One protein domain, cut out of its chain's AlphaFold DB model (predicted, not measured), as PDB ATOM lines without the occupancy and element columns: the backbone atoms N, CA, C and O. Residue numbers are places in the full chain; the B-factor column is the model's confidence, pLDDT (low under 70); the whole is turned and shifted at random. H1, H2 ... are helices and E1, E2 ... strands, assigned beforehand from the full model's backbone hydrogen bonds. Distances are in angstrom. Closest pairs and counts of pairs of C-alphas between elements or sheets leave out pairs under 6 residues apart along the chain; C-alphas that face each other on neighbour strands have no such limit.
ATOM      1  N   PRO A 674      78.140  19.112 143.536       93.88
ATOM      2  CA  PRO A 674      77.557  18.906 142.208       93.88
ATOM      3  C   PRO A 674      78.479  18.128 141.254       93.88
ATOM      4  O   PRO A 674      79.706  18.252 141.319       93.88
ATOM      5  N   ASN A 675      77.892  17.344 140.342       93.19
ATOM      6  CA  ASN A 675      78.643  16.506 139.395       93.19
ATOM      7  C   ASN A 675      79.606  17.343 138.540       93.19
ATOM      8  O   ASN A 675      80.728  16.926 138.290       93.19
ATOM      9  N   GLU A 676      79.187  18.540 138.143       91.50
ATOM     10  CA  GLU A 676      79.919  19.493 137.308       91.50
ATOM     11  C   GLU A 676      81.217  19.958 137.982       91.50
ATOM     12  O   GLU A 676      82.244  20.124 137.325       91.50
ATOM     13  N   LEU A 677      81.188  20.131 139.309       91.06
ATOM     14  CA  LEU A 677      82.352  20.516 140.109       91.06
ATOM     15  C   LEU A 677      83.296  19.337 140.358       91.06
ATOM     16  O   LEU A 677      84.509  19.540 140.370       91.06
ATOM     17  N   LEU A 678      82.763  18.120 140.506       92.19
ATOM     18  CA  LEU A 678      83.565  16.894 140.581       92.19
ATOM     19  C   LEU A 678      84.268  16.629 139.240       92.19
ATOM     20  O   LEU A 678      85.488  16.534 139.211       92.19
ATOM     21  N   VAL A 679      83.529  16.647 138.125       89.56
ATOM     22  CA  VAL A 679      84.045  16.598 136.742       89.56
ATOM     23  C   VAL A 679      85.147  17.642 136.530       89.56
ATOM     24  O   VAL A 679      86.244  17.298 136.091       89.56
ATOM     25  N   HIS A 680      84.909  18.902 136.906       86.81
ATOM     26  CA  HIS A 680      85.922  19.953 136.800       86.81
ATOM     27  C   HIS A 680      87.157  19.659 137.667       86.81
ATOM     28  O   HIS A 680      88.277  19.751 137.171       86.81
ATOM     29  N   ALA A 681      86.992  19.264 138.933       88.81
ATOM     30  CA  ALA A 681      88.110  18.935 139.821       88.81
ATOM     31  C   ALA A 681      88.939  17.738 139.318       88.81
ATOM     32  O   ALA A 681      90.166  17.763 139.395       88.81
ATOM     33  N   PHE A 682      88.283  16.715 138.763       88.25
ATOM     34  CA  PHE A 682      88.930  15.506 138.250       88.25
ATOM     35  C   PHE A 682      89.816  15.800 137.032       88.25
ATOM     36  O   PHE A 682      90.829  15.132 136.851       88.25
ATOM     37  N   SER A 683      89.512  16.848 136.255       83.94
ATOM     38  CA  SER A 683      90.339  17.274 135.114       83.94
ATOM     39  C   SER A 683      91.777  17.688 135.482       83.94
ATOM     40  O   SER A 683      92.654  17.674 134.620       83.94
ATOM     41  N   PHE A 684      92.039  18.003 136.759       83.19
ATOM     42  CA  PHE A 684      93.358  18.404 137.277       83.19
ATOM     43  C   PHE A 684      94.112  17.275 138.002       83.19
ATOM     44  O   PHE A 684      95.202  17.509 138.530       83.19
ATOM     45  N   ILE A 685      93.550  16.063 138.073       84.62
ATOM     46  CA  ILE A 685      94.089  14.933 138.845       84.62
ATOM     47  C   ILE A 685      94.422  13.793 137.874       84.62
ATOM     48  O   ILE A 685      93.557  13.360 137.117       84.62
ATOM     49  N   ASP A 686      95.659  13.275 137.892       83.75
ATOM     50  CA  ASP A 686      96.000  12.074 137.104       83.75
ATOM     51  C   ASP A 686      95.091  10.908 137.519       83.75
ATOM     52  O   ASP A 686      94.907  10.643 138.714       83.75
ATOM     53  N   ILE A 687      94.524  10.217 136.528       86.88
ATOM     54  CA  ILE A 687      93.498   9.195 136.742       86.88
ATOM     55  C   ILE A 687      93.945   8.091 137.709       86.88
ATOM     56  O   ILE A 687      93.114   7.572 138.451       86.88
ATOM     57  N   HIS A 688      95.235   7.750 137.776       84.44
ATOM     58  CA  HIS A 688      95.704   6.728 138.708       84.44
ATOM     59  C   HIS A 688      95.514   7.167 140.167       84.44
ATOM     60  O   HIS A 688      95.030   6.393 140.990       84.44
ATOM     61  N   ASN A 689      95.796   8.435 140.477       88.31
ATOM     62  CA  ASN A 689      95.529   9.007 141.799       88.31
ATOM     63  C   ASN A 689      94.024   9.139 142.062       88.31
ATOM     64  O   ASN A 689      93.574   8.908 143.183       88.31
ATOM     65  N   LEU A 690      93.246   9.473 141.027       90.38
ATOM     66  CA  LEU A 690      91.791   9.579 141.114       90.38
ATOM     67  C   LEU A 690      91.143   8.226 141.450       90.38
ATOM     68  O   LEU A 690      90.315   8.149 142.352       90.38
ATOM     69  N   PHE A 691      91.559   7.148 140.779       87.25
ATOM     70  CA  PHE A 691      91.054   5.801 141.042       87.25
ATOM     71  C   PHE A 691      91.570   5.244 142.370       87.25
ATOM     72  O   PHE A 691      90.759   4.790 143.170       87.25
ATOM     73  N   ASN A 692      92.865   5.356 142.677       87.12
ATOM     74  CA  ASN A 692      93.394   4.907 143.971       87.12
ATOM     75  C   ASN A 692      92.765   5.650 145.168       87.12
ATOM     76  O   ASN A 692      92.716   5.100 146.266       87.12
ATOM     77  N   GLY A 693      92.335   6.905 144.978       90.19
ATOM     78  CA  GLY A 693      91.761   7.742 146.032       90.19
ATOM     79  C   GLY A 693      90.238   7.673 146.170       90.19
ATOM     80  O   GLY A 693      89.748   7.757 147.293       90.19
ATOM     81  N   LEU A 694      89.493   7.554 145.061       91.19
ATOM     82  CA  LEU A 694      88.027   7.686 145.044       91.19
ATOM     83  C   LEU A 694      87.269   6.440 144.561       91.19
ATOM     84  O   LEU A 694      86.062   6.340 144.796       91.19
ATOM     85  N   TRP A 695      87.928   5.490 143.885       88.00
ATOM     86  CA  TRP A 695      87.227   4.342 143.311       88.00
ATOM     87  C   TRP A 695      86.694   3.405 144.394       88.00
ATOM     88  O   TRP A 695      87.434   2.896 145.233       88.00
ATOM     89  N   GLY A 696      85.391   3.142 144.346       88.50
ATOM     90  CA  GLY A 696      84.704   2.297 145.317       88.50
ATOM     91  C   GLY A 696      84.291   3.005 146.608       88.50
ATOM     92  O   GLY A 696      83.690   2.340 147.447       88.50
ATOM     93  N   LEU A 697      84.533   4.317 146.763       91.06
ATOM     94  CA  LEU A 697      83.973   5.085 147.887       91.06
ATOM     95  C   LEU A 697      82.440   5.123 147.822       91.06
ATOM     96  O   LEU A 697      81.767   4.846 148.808       91.06
ATOM     97  N   ASN A 698      81.881   5.428 146.647       93.31
ATOM     98  CA  ASN A 698      80.454   5.289 146.370       93.31
ATOM     99  C   ASN A 698      80.191   5.121 144.861       93.31
ATOM    100  O   ASN A 698      81.033   5.435 144.016       93.31
ATOM    101  N   SER A 699      79.002   4.621 144.516       93.38
ATOM    102  CA  SER A 699      78.599   4.360 143.128       93.38
ATOM    103  C   SER A 699      78.554   5.623 142.265       93.38
ATOM    104  O   SER A 699      78.932   5.570 141.099       93.38
ATOM    105  N   ARG A 700      78.150   6.770 142.828       94.75
ATOM    106  CA  ARG A 700      78.046   8.037 142.096       94.75
ATOM    107  C   ARG A 700      79.414   8.558 141.652       94.75
ATOM    108  O   ARG A 700      79.542   8.941 140.494       94.75
ATOM    109  N   LEU A 701      80.433   8.531 142.515       93.19
ATOM    110  CA  LEU A 701      81.807   8.888 142.136       93.19
ATOM    111  C   LEU A 701      82.330   7.957 141.035       93.19
ATOM    112  O   LEU A 701      82.827   8.449 140.022       93.19
ATOM    113  N   ASN A 702      82.120   6.642 141.170       91.12
ATOM    114  CA  ASN A 702      82.486   5.670 140.136       91.12
ATOM    115  C   ASN A 702      81.819   5.992 138.785       91.12
ATOM    116  O   ASN A 702      82.505   6.039 137.767       91.12
ATOM    117  N   SER A 703      80.510   6.272 138.768       92.12
ATOM    118  CA  SER A 703      79.788   6.640 137.543       92.12
ATOM    119  C   SER A 703      80.258   7.970 136.950       92.12
ATOM    120  O   SER A 703      80.406   8.057 135.735       92.12
ATOM    121  N   ILE A 704      80.554   8.988 137.771       92.50
ATOM    122  CA  ILE A 704      81.131  10.257 137.291       92.50
ATOM    123  C   ILE A 704      82.485   9.992 136.617       92.50
ATOM    124  O   ILE A 704      82.712  10.453 135.500       92.50
ATOM    125  N   MET A 705      83.353   9.200 137.253       90.44
ATOM    126  CA  MET A 705      84.674   8.839 136.729       90.44
ATOM    127  C   MET A 705      84.580   8.024 135.430       90.44
ATOM    128  O   MET A 705      85.320   8.306 134.493       90.44
ATOM    129  N   GLN A 706      83.639   7.080 135.331       87.75
ATOM    130  CA  GLN A 706      83.371   6.327 134.098       87.75
ATOM    131  C   GLN A 706      82.777   7.197 132.978       87.75
ATOM    132  O   GLN A 706      83.050   6.961 131.805       87.75
ATOM    133  N   SER A 707      81.980   8.212 133.326       88.94
ATOM    134  CA  SER A 707      81.349   9.117 132.356       88.94
ATOM    135  C   SER A 707      82.278  10.203 131.800       88.94
ATOM    136  O   SER A 707      81.888  10.910 130.874       88.94
ATOM    137  N   TYR A 708      83.489  10.367 132.346       87.06
ATOM    138  CA  TYR A 708      84.403  11.434 131.938       87.06
ATOM    139  C   TYR A 708      85.161  11.047 130.648       87.06
ATOM    140  O   TYR A 708      86.011  10.157 130.689       87.06
ATOM    141  N   PRO A 709      84.928  11.716 129.501       81.62
ATOM    142  CA  PRO A 709      85.390  11.232 128.193       81.62
ATOM    143  C   PRO A 709      86.853  11.576 127.869       81.62
ATOM    144  O   PRO A 709      87.368  11.136 126.845       81.62
ATOM    145  N   ASN A 710      87.504  12.394 128.702       86.12
ATOM    146  CA  ASN A 710      88.782  13.047 128.408       86.12
ATOM    147  C   ASN A 710      89.886  12.719 129.435       86.12
ATOM    148  O   ASN A 710      90.701  13.586 129.757       86.12
ATOM    149  N   LEU A 711      89.907  11.509 130.013       90.38
ATOM    150  CA  LEU A 711      90.899  11.177 131.046       90.38
ATOM    151  C   LEU A 711      92.307  11.007 130.457       90.38
ATOM    152  O   LEU A 711      92.493  10.536 129.332       90.38
ATOM    153  N   SER A 712      93.307  11.380 131.259       92.19
ATOM    154  CA  SER A 712      94.729  11.212 130.960       92.19
ATOM    155  C   SER A 712      95.356  10.208 131.923       92.19
ATOM    156  O   SER A 712      95.243  10.381 133.135       92.19
ATOM    157  N   LEU A 713      96.066   9.213 131.384       93.00
ATOM    158  CA  LEU A 713      96.800   8.192 132.131       93.00
ATOM    159  C   LEU A 713      98.302   8.259 131.843       93.00
ATOM    160  O   LEU A 713      98.723   8.172 130.687       93.00
ATOM    161  N   THR A 714      99.105   8.334 132.904       94.06
ATOM    162  CA  THR A 714     100.569   8.211 132.837       94.06
ATOM    163  C   THR A 714     100.995   6.815 133.300       94.06
ATOM    164  O   THR A 714     101.251   6.581 134.484       94.06
ATOM    165  N   PHE A 715     101.032   5.853 132.375       93.31
ATOM    166  CA  PHE A 715     101.322   4.458 132.691       93.31
ATOM    167  C   PHE A 715     102.817   4.224 132.930       93.31
ATOM    168  O   PHE A 715     103.648   4.451 132.053       93.31
ATOM    169  N   ASN A 716     103.154   3.762 134.131       92.94
ATOM    170  CA  ASN A 716     104.518   3.534 134.605       92.94
ATOM    171  C   ASN A 716     104.604   2.197 135.362       92.94
ATOM    172  O   ASN A 716     103.579   1.598 135.684       92.94
ATOM    173  N   LYS A 717     105.829   1.759 135.690       90.50
ATOM    174  CA  LYS A 717     106.143   0.440 136.287       90.50
ATOM    175  C   LYS A 717     105.418   0.118 137.608       90.50
ATOM    176  O   LYS A 717     105.403  -1.044 138.000       90.50
ATOM    177  N   ASN A 718     104.807   1.100 138.276       89.44
ATOM    178  CA  ASN A 718     104.080   0.903 139.536       89.44
ATOM    179  C   ASN A 718     102.572   0.643 139.355       89.44
ATOM    180  O   ASN A 718     101.904   0.267 140.318       89.44
ATOM    181  N   ILE A 719     102.005   0.867 138.163       86.69
ATOM    182  CA  ILE A 719     100.563   0.707 137.932       86.69
ATOM    183  C   ILE A 719     100.253  -0.751 137.588       86.69
ATOM    184  O   ILE A 719     100.737  -1.285 136.593       86.69
ATOM    185  N   ASN A 720      99.397  -1.389 138.388       87.31
ATOM    186  CA  ASN A 720      98.929  -2.748 138.131       87.31
ATOM    187  C   ASN A 720      98.065  -2.786 136.845       87.31
ATOM    188  O   ASN A 720      97.008  -2.149 136.826       87.31
ATOM    189  N   PRO A 721      98.427  -3.565 135.803       87.44
ATOM    190  CA  PRO A 721      97.620  -3.686 134.585       87.44
ATOM    191  C   PRO A 721      96.176  -4.138 134.852       87.44
ATOM    192  O   PRO A 721      95.253  -3.775 134.124       87.44
ATOM    193  N   SER A 722      95.954  -4.891 135.933       86.81
ATOM    194  CA  SER A 722      94.649  -5.459 136.289       86.81
ATOM    195  C   SER A 722      93.576  -4.400 136.570       86.81
ATOM    196  O   SER A 722      92.402  -4.649 136.304       86.81
ATOM    197  N   SER A 723      93.945  -3.222 137.096       84.50
ATOM    198  CA  SER A 723      92.981  -2.145 137.369       84.50
ATOM    199  C   SER A 723      92.594  -1.364 136.114       84.50
ATOM    200  O   SER A 723      91.513  -0.782 136.084       84.50
ATOM    201  N   MET A 724      93.431  -1.376 135.067       87.19
ATOM    202  CA  MET A 724      93.223  -0.581 133.848       87.19
ATOM    203  C   MET A 724      91.901  -0.910 133.154       87.19
ATOM    204  O   MET A 724      91.226  -0.005 132.671       87.19
ATOM    205  N   LYS A 725      91.476  -2.181 133.178       89.31
ATOM    206  CA  LYS A 725      90.223  -2.655 132.562       89.31
ATOM    207  C   LYS A 725      88.963  -1.922 133.043       89.31
ATOM    208  O   LYS A 725      87.962  -1.925 132.338       89.31
ATOM    209  N   LEU A 726      89.001  -1.293 134.221       86.31
ATOM    210  CA  LEU A 726      87.874  -0.541 134.787       86.31
ATOM    211  C   LEU A 726      87.710   0.867 134.185       86.31
ATOM    212  O   LEU A 726      86.649   1.466 134.347       86.31
ATOM    213  N   TYR A 727      88.751   1.397 133.532       88.06
ATOM    214  CA  TYR A 727      88.812   2.789 133.075       88.06
ATOM    215  C   TYR A 727      89.484   3.013 131.715       88.06
ATOM    216  O   TYR A 727      89.480   4.138 131.219       88.06
ATOM    217  N   ALA A 728      90.033   1.973 131.083       93.06
ATOM    218  CA  ALA A 728      90.639   2.047 129.756       93.06
ATOM    219  C   ALA A 728      89.719   2.682 128.679       93.06
ATOM    220  O   ALA A 728      90.208   3.563 127.967       93.06
ATOM    221  N   PRO A 729      88.395   2.402 128.627       92.75
ATOM    222  CA  PRO A 729      87.483   3.066 127.683       92.75
ATOM    223  C   PRO A 729      87.307   4.579 127.906       92.75
ATOM    224  O   PRO A 729      86.833   5.291 127.026       92.75
ATOM    225  N   CYS A 730      87.685   5.096 129.078       91.38
ATOM    226  CA  CYS A 730      87.568   6.510 129.442       91.38
ATOM    227  C   CYS A 730      88.852   7.307 129.124       91.38
ATOM    228  O   CYS A 730      88.864   8.536 129.228       91.38
ATOM    229  N   ILE A 731      89.947   6.627 128.752       93.94
ATOM    230  CA  ILE A 731      91.238   7.261 128.459       93.94
ATOM    231  C   ILE A 731      91.227   7.877 127.062       93.94
ATOM    232  O   ILE A 731      91.206   7.176 126.055       93.94
ATOM    233  N   ASN A 732      91.351   9.199 127.018       95.69
ATOM    234  CA  ASN A 732      91.583   9.957 125.792       95.69
ATOM    235  C   ASN A 732      93.085  10.147 125.519       95.69
ATOM    236  O   ASN A 732      93.519  10.111 124.365       95.69
ATOM    237  N   ARG A 733      93.888  10.304 126.585       95.88
ATOM    238  CA  ARG A 733      95.342  10.511 126.529       95.88
ATOM    239  C   ARG A 733      96.099   9.437 127.310       95.88
ATOM    240  O   ARG A 733      95.948   9.338 128.523       95.88
ATOM    241  N   LEU A 734      96.996   8.721 126.640       96.44
ATOM    242  CA  LEU A 734      97.880   7.720 127.236       96.44
ATOM    243  C   LEU A 734      99.347   8.121 127.049       96.44
ATOM    244  O   LEU A 734      99.779   8.452 125.945       96.44
ATOM    245  N   VAL A 735     100.118   8.080 128.134       96.69
ATOM    246  CA  VAL A 735     101.579   8.229 128.128       96.69
ATOM    247  C   VAL A 735     102.183   6.952 128.695       96.69
ATOM    248  O   VAL A 735     101.854   6.581 129.818       96.69
ATOM    249  N   ILE A 736     103.051   6.280 127.938       96.69
ATOM    250  CA  ILE A 736     103.658   5.000 128.324       96.69
ATOM    251  C   ILE A 736     105.124   5.222 128.703       96.69
ATOM    252  O   ILE A 736     105.950   5.560 127.861       96.69
ATOM    253  N   GLN A 737     105.443   5.019 129.979       95.81
ATOM    254  CA  GLN A 737     106.769   5.183 130.589       95.81
ATOM    255  C   GLN A 737     107.284   3.848 131.153       95.81
ATOM    256  O   GLN A 737     107.825   3.783 132.260       95.81
ATOM    257  N   THR A 738     107.015   2.747 130.449       94.31
ATOM    258  CA  THR A 738     107.390   1.406 130.901       94.31
ATOM    259  C   THR A 738     107.446   0.387 129.769       94.31
ATOM    260  O   THR A 738     106.515   0.262 128.980       94.31
ATOM    261  N   SER A 739     108.511  -0.412 129.779       93.75
ATOM    262  CA  SER A 739     108.742  -1.582 128.934       93.75
ATOM    263  C   SER A 739     107.792  -2.767 129.188       93.75
ATOM    264  O   SER A 739     107.922  -3.800 128.536       93.75
ATOM    265  N   THR A 740     106.861  -2.665 130.145       94.12
ATOM    266  CA  THR A 740     105.867  -3.710 130.439       94.12
ATOM    267  C   THR A 740     104.738  -3.693 129.412       94.12
ATOM    268  O   THR A 740     103.932  -2.757 129.400       94.12
ATOM    269  N   ALA A 741     104.657  -4.743 128.596       93.56
ATOM    270  CA  ALA A 741     103.603  -4.933 127.606       93.56
ATOM    271  C   ALA A 741     102.197  -4.903 128.234       93.56
ATOM    272  O   ALA A 741     101.962  -5.442 129.317       93.56
ATOM    273  N   PHE A 742     101.256  -4.284 127.525       94.31
ATOM    274  CA  PHE A 742      99.822  -4.378 127.790       94.31
ATOM    275  C   PHE A 742      99.048  -4.149 126.488       94.31
ATOM    276  O   PHE A 742      99.619  -3.745 125.474       94.31
ATOM    277  N   ASP A 743      97.757  -4.455 126.533       96.38
ATOM    278  CA  ASP A 743      96.855  -4.499 125.387       96.38
ATOM    279  C   ASP A 743      96.225  -3.122 125.108       96.38
ATOM    280  O   ASP A 743      95.459  -2.604 125.926       96.38
ATOM    281  N   LEU A 744      96.558  -2.525 123.957       97.06
ATOM    282  CA  LEU A 744      96.074  -1.210 123.531       97.06
ATOM    283  C   LEU A 744      94.621  -1.221 123.025       97.06
ATOM    284  O   LEU A 744      94.003  -0.157 122.975       97.06
ATOM    285  N   SER A 745      94.035  -2.382 122.703       96.69
ATOM    286  CA  SER A 745      92.641  -2.460 122.228       96.69
ATOM    287  C   SER A 745      91.617  -2.063 123.302       96.69
ATOM    288  O   SER A 745      90.485  -1.692 122.994       96.69
ATOM    289  N   GLN A 746      92.033  -2.059 124.573       96.25
ATOM    290  CA  GLN A 746      91.212  -1.641 125.712       96.25
ATOM    291  C   GLN A 746      90.944  -0.122 125.740       96.25
ATOM    292  O   GLN A 746      90.019   0.314 126.427       96.25
ATOM    293  N   PHE A 747      91.704   0.686 124.987       96.12
ATOM    294  CA  PHE A 747      91.583   2.151 124.937       96.12
ATOM    295  C   PHE A 747      90.913   2.606 123.630       96.12
ATOM    296  O   PHE A 747      91.457   3.393 122.861       96.12
ATOM    297  N   ASN A 748      89.698   2.119 123.368       95.06
ATOM    298  CA  ASN A 748      88.917   2.453 122.167       95.06
ATOM    299  C   ASN A 748      88.661   3.971 121.968       95.06
ATOM    300  O   ASN A 748      88.500   4.435 120.837       95.06
ATOM    301  N   ASN A 749      88.668   4.753 123.050       95.56
ATOM    302  CA  ASN A 749      88.548   6.215 123.061       95.56
ATOM    303  C   ASN A 749      89.912   6.951 122.980       95.56
ATOM    304  O   ASN A 749      89.986   8.161 123.202       95.56
ATOM    305  N   LEU A 750      91.015   6.258 122.675       97.44
ATOM    306  CA  LEU A 750      92.344   6.870 122.655       97.44
ATOM    307  C   LEU A 750      92.515   7.828 121.468       97.44
ATOM    308  O   LEU A 750      92.626   7.412 120.317       97.44
ATOM    309  N   HIS A 751      92.623   9.122 121.773       97.62
ATOM    310  CA  HIS A 751      92.887  10.176 120.794       97.62
ATOM    311  C   HIS A 751      94.342  10.668 120.831       97.62
ATOM    312  O   HIS A 751      94.796  11.284 119.863       97.62
ATOM    313  N   LYS A 752      95.089  10.426 121.917       98.12
ATOM    314  CA  LYS A 752      96.474  10.892 122.080       98.12
ATOM    315  C   LYS A 752      97.374   9.851 122.747       98.12
ATOM    316  O   LYS A 752      97.234   9.598 123.940       98.12
ATOM    317  N   LEU A 753      98.354   9.333 122.007       98.12
ATOM    318  CA  LEU A 753      99.362   8.384 122.492       98.12
ATOM    319  C   LEU A 753     100.758   9.022 122.518       98.12
ATOM    320  O   LEU A 753     101.167   9.686 121.564       98.12
ATOM    321  N   ILE A 754     101.495   8.803 123.608       97.94
ATOM    322  CA  ILE A 754     102.912   9.157 123.740       97.94
ATOM    323  C   ILE A 754     103.680   7.944 124.283       97.94
ATOM    324  O   ILE A 754     103.317   7.436 125.344       97.94
ATOM    325  N   LEU A 755     104.745   7.504 123.605       97.56
ATOM    326  CA  LEU A 755     105.679   6.499 124.136       97.56
ATOM    327  C   LEU A 755     106.971   7.163 124.627       97.56
ATOM    328  O   LEU A 755     107.565   7.963 123.906       97.56
ATOM    329  N   CYS A 756     107.426   6.784 125.820       96.81
ATOM    330  CA  CYS A 756     108.689   7.205 126.436       96.81
ATOM    331  C   CYS A 756     109.633   6.024 126.749       96.81
ATOM    332  O   CYS A 756     110.732   6.254 127.239       96.81
ATOM    333  N   ASP A 757     109.213   4.775 126.517       93.31
ATOM    334  CA  ASP A 757     110.020   3.560 126.715       93.31
ATOM    335  C   ASP A 757     109.907   2.657 125.468       93.31
ATOM    336  O   ASP A 757     108.897   2.693 124.759       93.31
ATOM    337  N   ARG A 758     110.955   1.882 125.161       90.44
ATOM    338  CA  ARG A 758     111.043   1.061 123.941       90.44
ATOM    339  C   ARG A 758     110.501  -0.344 124.208       90.44
ATOM    340  O   ARG A 758     111.225  -1.210 124.688       90.44
ATOM    341  N   ASN A 759     109.239  -0.584 123.860       93.19
ATOM    342  CA  ASN A 759     108.640  -1.919 123.853       93.19
ATOM    343  C   ASN A 759     108.059  -2.232 122.461       93.19
ATOM    344  O   ASN A 759     107.288  -1.451 121.898       93.19
ATOM    345  N   CYS A 760     108.457  -3.377 121.900       93.94
ATOM    346  CA  CYS A 760     108.065  -3.796 120.553       93.94
ATOM    347  C   CYS A 760     106.587  -4.201 120.467       93.94
ATOM    348  O   CYS A 760     105.958  -3.963 119.441       93.94
ATOM    349  N   ASP A 761     106.018  -4.747 121.542       95.94
ATOM    350  CA  ASP A 761     104.616  -5.170 121.614       95.94
ATOM    351  C   ASP A 761     103.668  -3.963 121.572       95.94
ATOM    352  O   ASP A 761     102.621  -4.013 120.931       95.94
ATOM    353  N   HIS A 762     104.027  -2.852 122.223       95.81
ATOM    354  CA  HIS A 762     103.303  -1.583 122.147       95.81
ATOM    355  C   HIS A 762     103.373  -1.009 120.736       95.81
ATOM    356  O   HIS A 762     102.341  -0.621 120.201       95.81
ATOM    357  N   LEU A 763     104.558  -0.997 120.113       96.56
ATOM    358  CA  LEU A 763     104.739  -0.516 118.738       96.56
ATOM    359  C   LEU A 763     103.938  -1.350 117.727       96.56
ATOM    360  O   LEU A 763     103.244  -0.780 116.889       96.56
ATOM    361  N   ALA A 764     103.961  -2.680 117.847       96.88
ATOM    362  CA  ALA A 764     103.196  -3.595 116.997       96.88
ATOM    363  C   ALA A 764     101.668  -3.441 117.143       96.88
ATOM    364  O   ALA A 764     100.924  -3.829 116.243       96.88
ATOM    365  N   GLN A 765     101.195  -2.865 118.253       97.62
ATOM    366  CA  GLN A 765      99.781  -2.579 118.513       97.62
ATOM    367  C   GLN A 765      99.333  -1.169 118.090       97.62
ATOM    368  O   GLN A 765      98.138  -0.872 118.158       97.62
ATOM    369  N   ILE A 766     100.236  -0.297 117.630       97.88
ATOM    370  CA  ILE A 766      99.865   0.998 117.036       97.88
ATOM    371  C   ILE A 766      99.388   0.727 115.608       97.88
ATOM    372  O   ILE A 766     100.105   0.934 114.636       97.88
ATOM    373  N   GLN A 767      98.161   0.217 115.505       97.81
ATOM    374  CA  GLN A 767      97.505  -0.112 114.243       97.81
ATOM    375  C   GLN A 767      96.192   0.669 114.100       97.81
ATOM    376  O   GLN A 767      95.451   0.799 115.084       97.81
TER     377      GLN A 767
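Overview. This is residues 674 to 767 of the 975 residues of the protein "Hypothetical protein" of Rotaria socialis (UniProt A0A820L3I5). The chain winds in short stacked turns: E1, E2 and E3 stand side by side as one wall, and H4, residues 738 to 751 and H5 make the return passes across from it. H1, H2 and H3 form a loose helical cluster beyond the E1 end. The 94 printed residues hold five named helices and three named strands, in the order H1 H2 H3 E1 H4 E2 E3 H5; the sheet E1 E2 E3 is parallel, and the class is mixed. The whole is compact, radius of gyration of the C-alphas 13.5 A, yet elongated, 43 by 23 by 19 A.

Arrangement. H1, residues 675 to 682, touches H3, residues 699 to 707, closest at the C-alphas of Val 679 and Ile 704, 7.0 A, at a steep tilt of 69 degrees, only just short of perpendicular. H2, residues 687 to 694, only grazes the sheet with residues 687 to 689; the C-alphas of Ile 687 and Leu 713 are closest to E1, residues 711 to 716, at 5.8 A. E1 and E2, residues 731 to 737, are parallel at 17 degrees, N 713 to O 733 being 2.9 A. E1, H4, residues 721 to 724, and E2 form a strand-helix-strand unit, two parallel neighbour strands with a helix between, its crossover right-handed. H4 is only just not on the sheet, with 4 pairs of C-alphas within 10 A. E2 and E3, residues 752 to 755, are parallel at 7 degrees, N 734 to O 752 being 2.8 A. H5, residues 760 to 764, is not on the sheet. In H1, H2, H3 and H5 every O i to N i+4 pair is within hydrogen-bond range; H4 is too short for one, and its one O i to N i+3 pair is within range.

Along the chain. H1 begins at C-alpha 675 (78.643, 16.506, 139.395) and H5 ends at C-alpha 764 (103.196, -3.595, 116.997). H3 spans 12.1 A, E1 16.0 A and E2 15.8 A.

Size, cuts and confidence. The C-alphas farthest apart, Pro 674 and Cys 760, are 43.8 A apart. The printed part has no cut; E2 to E3 is a long link. Mean pLDDT of the printed part is 91.9, and no printed residue is under 70.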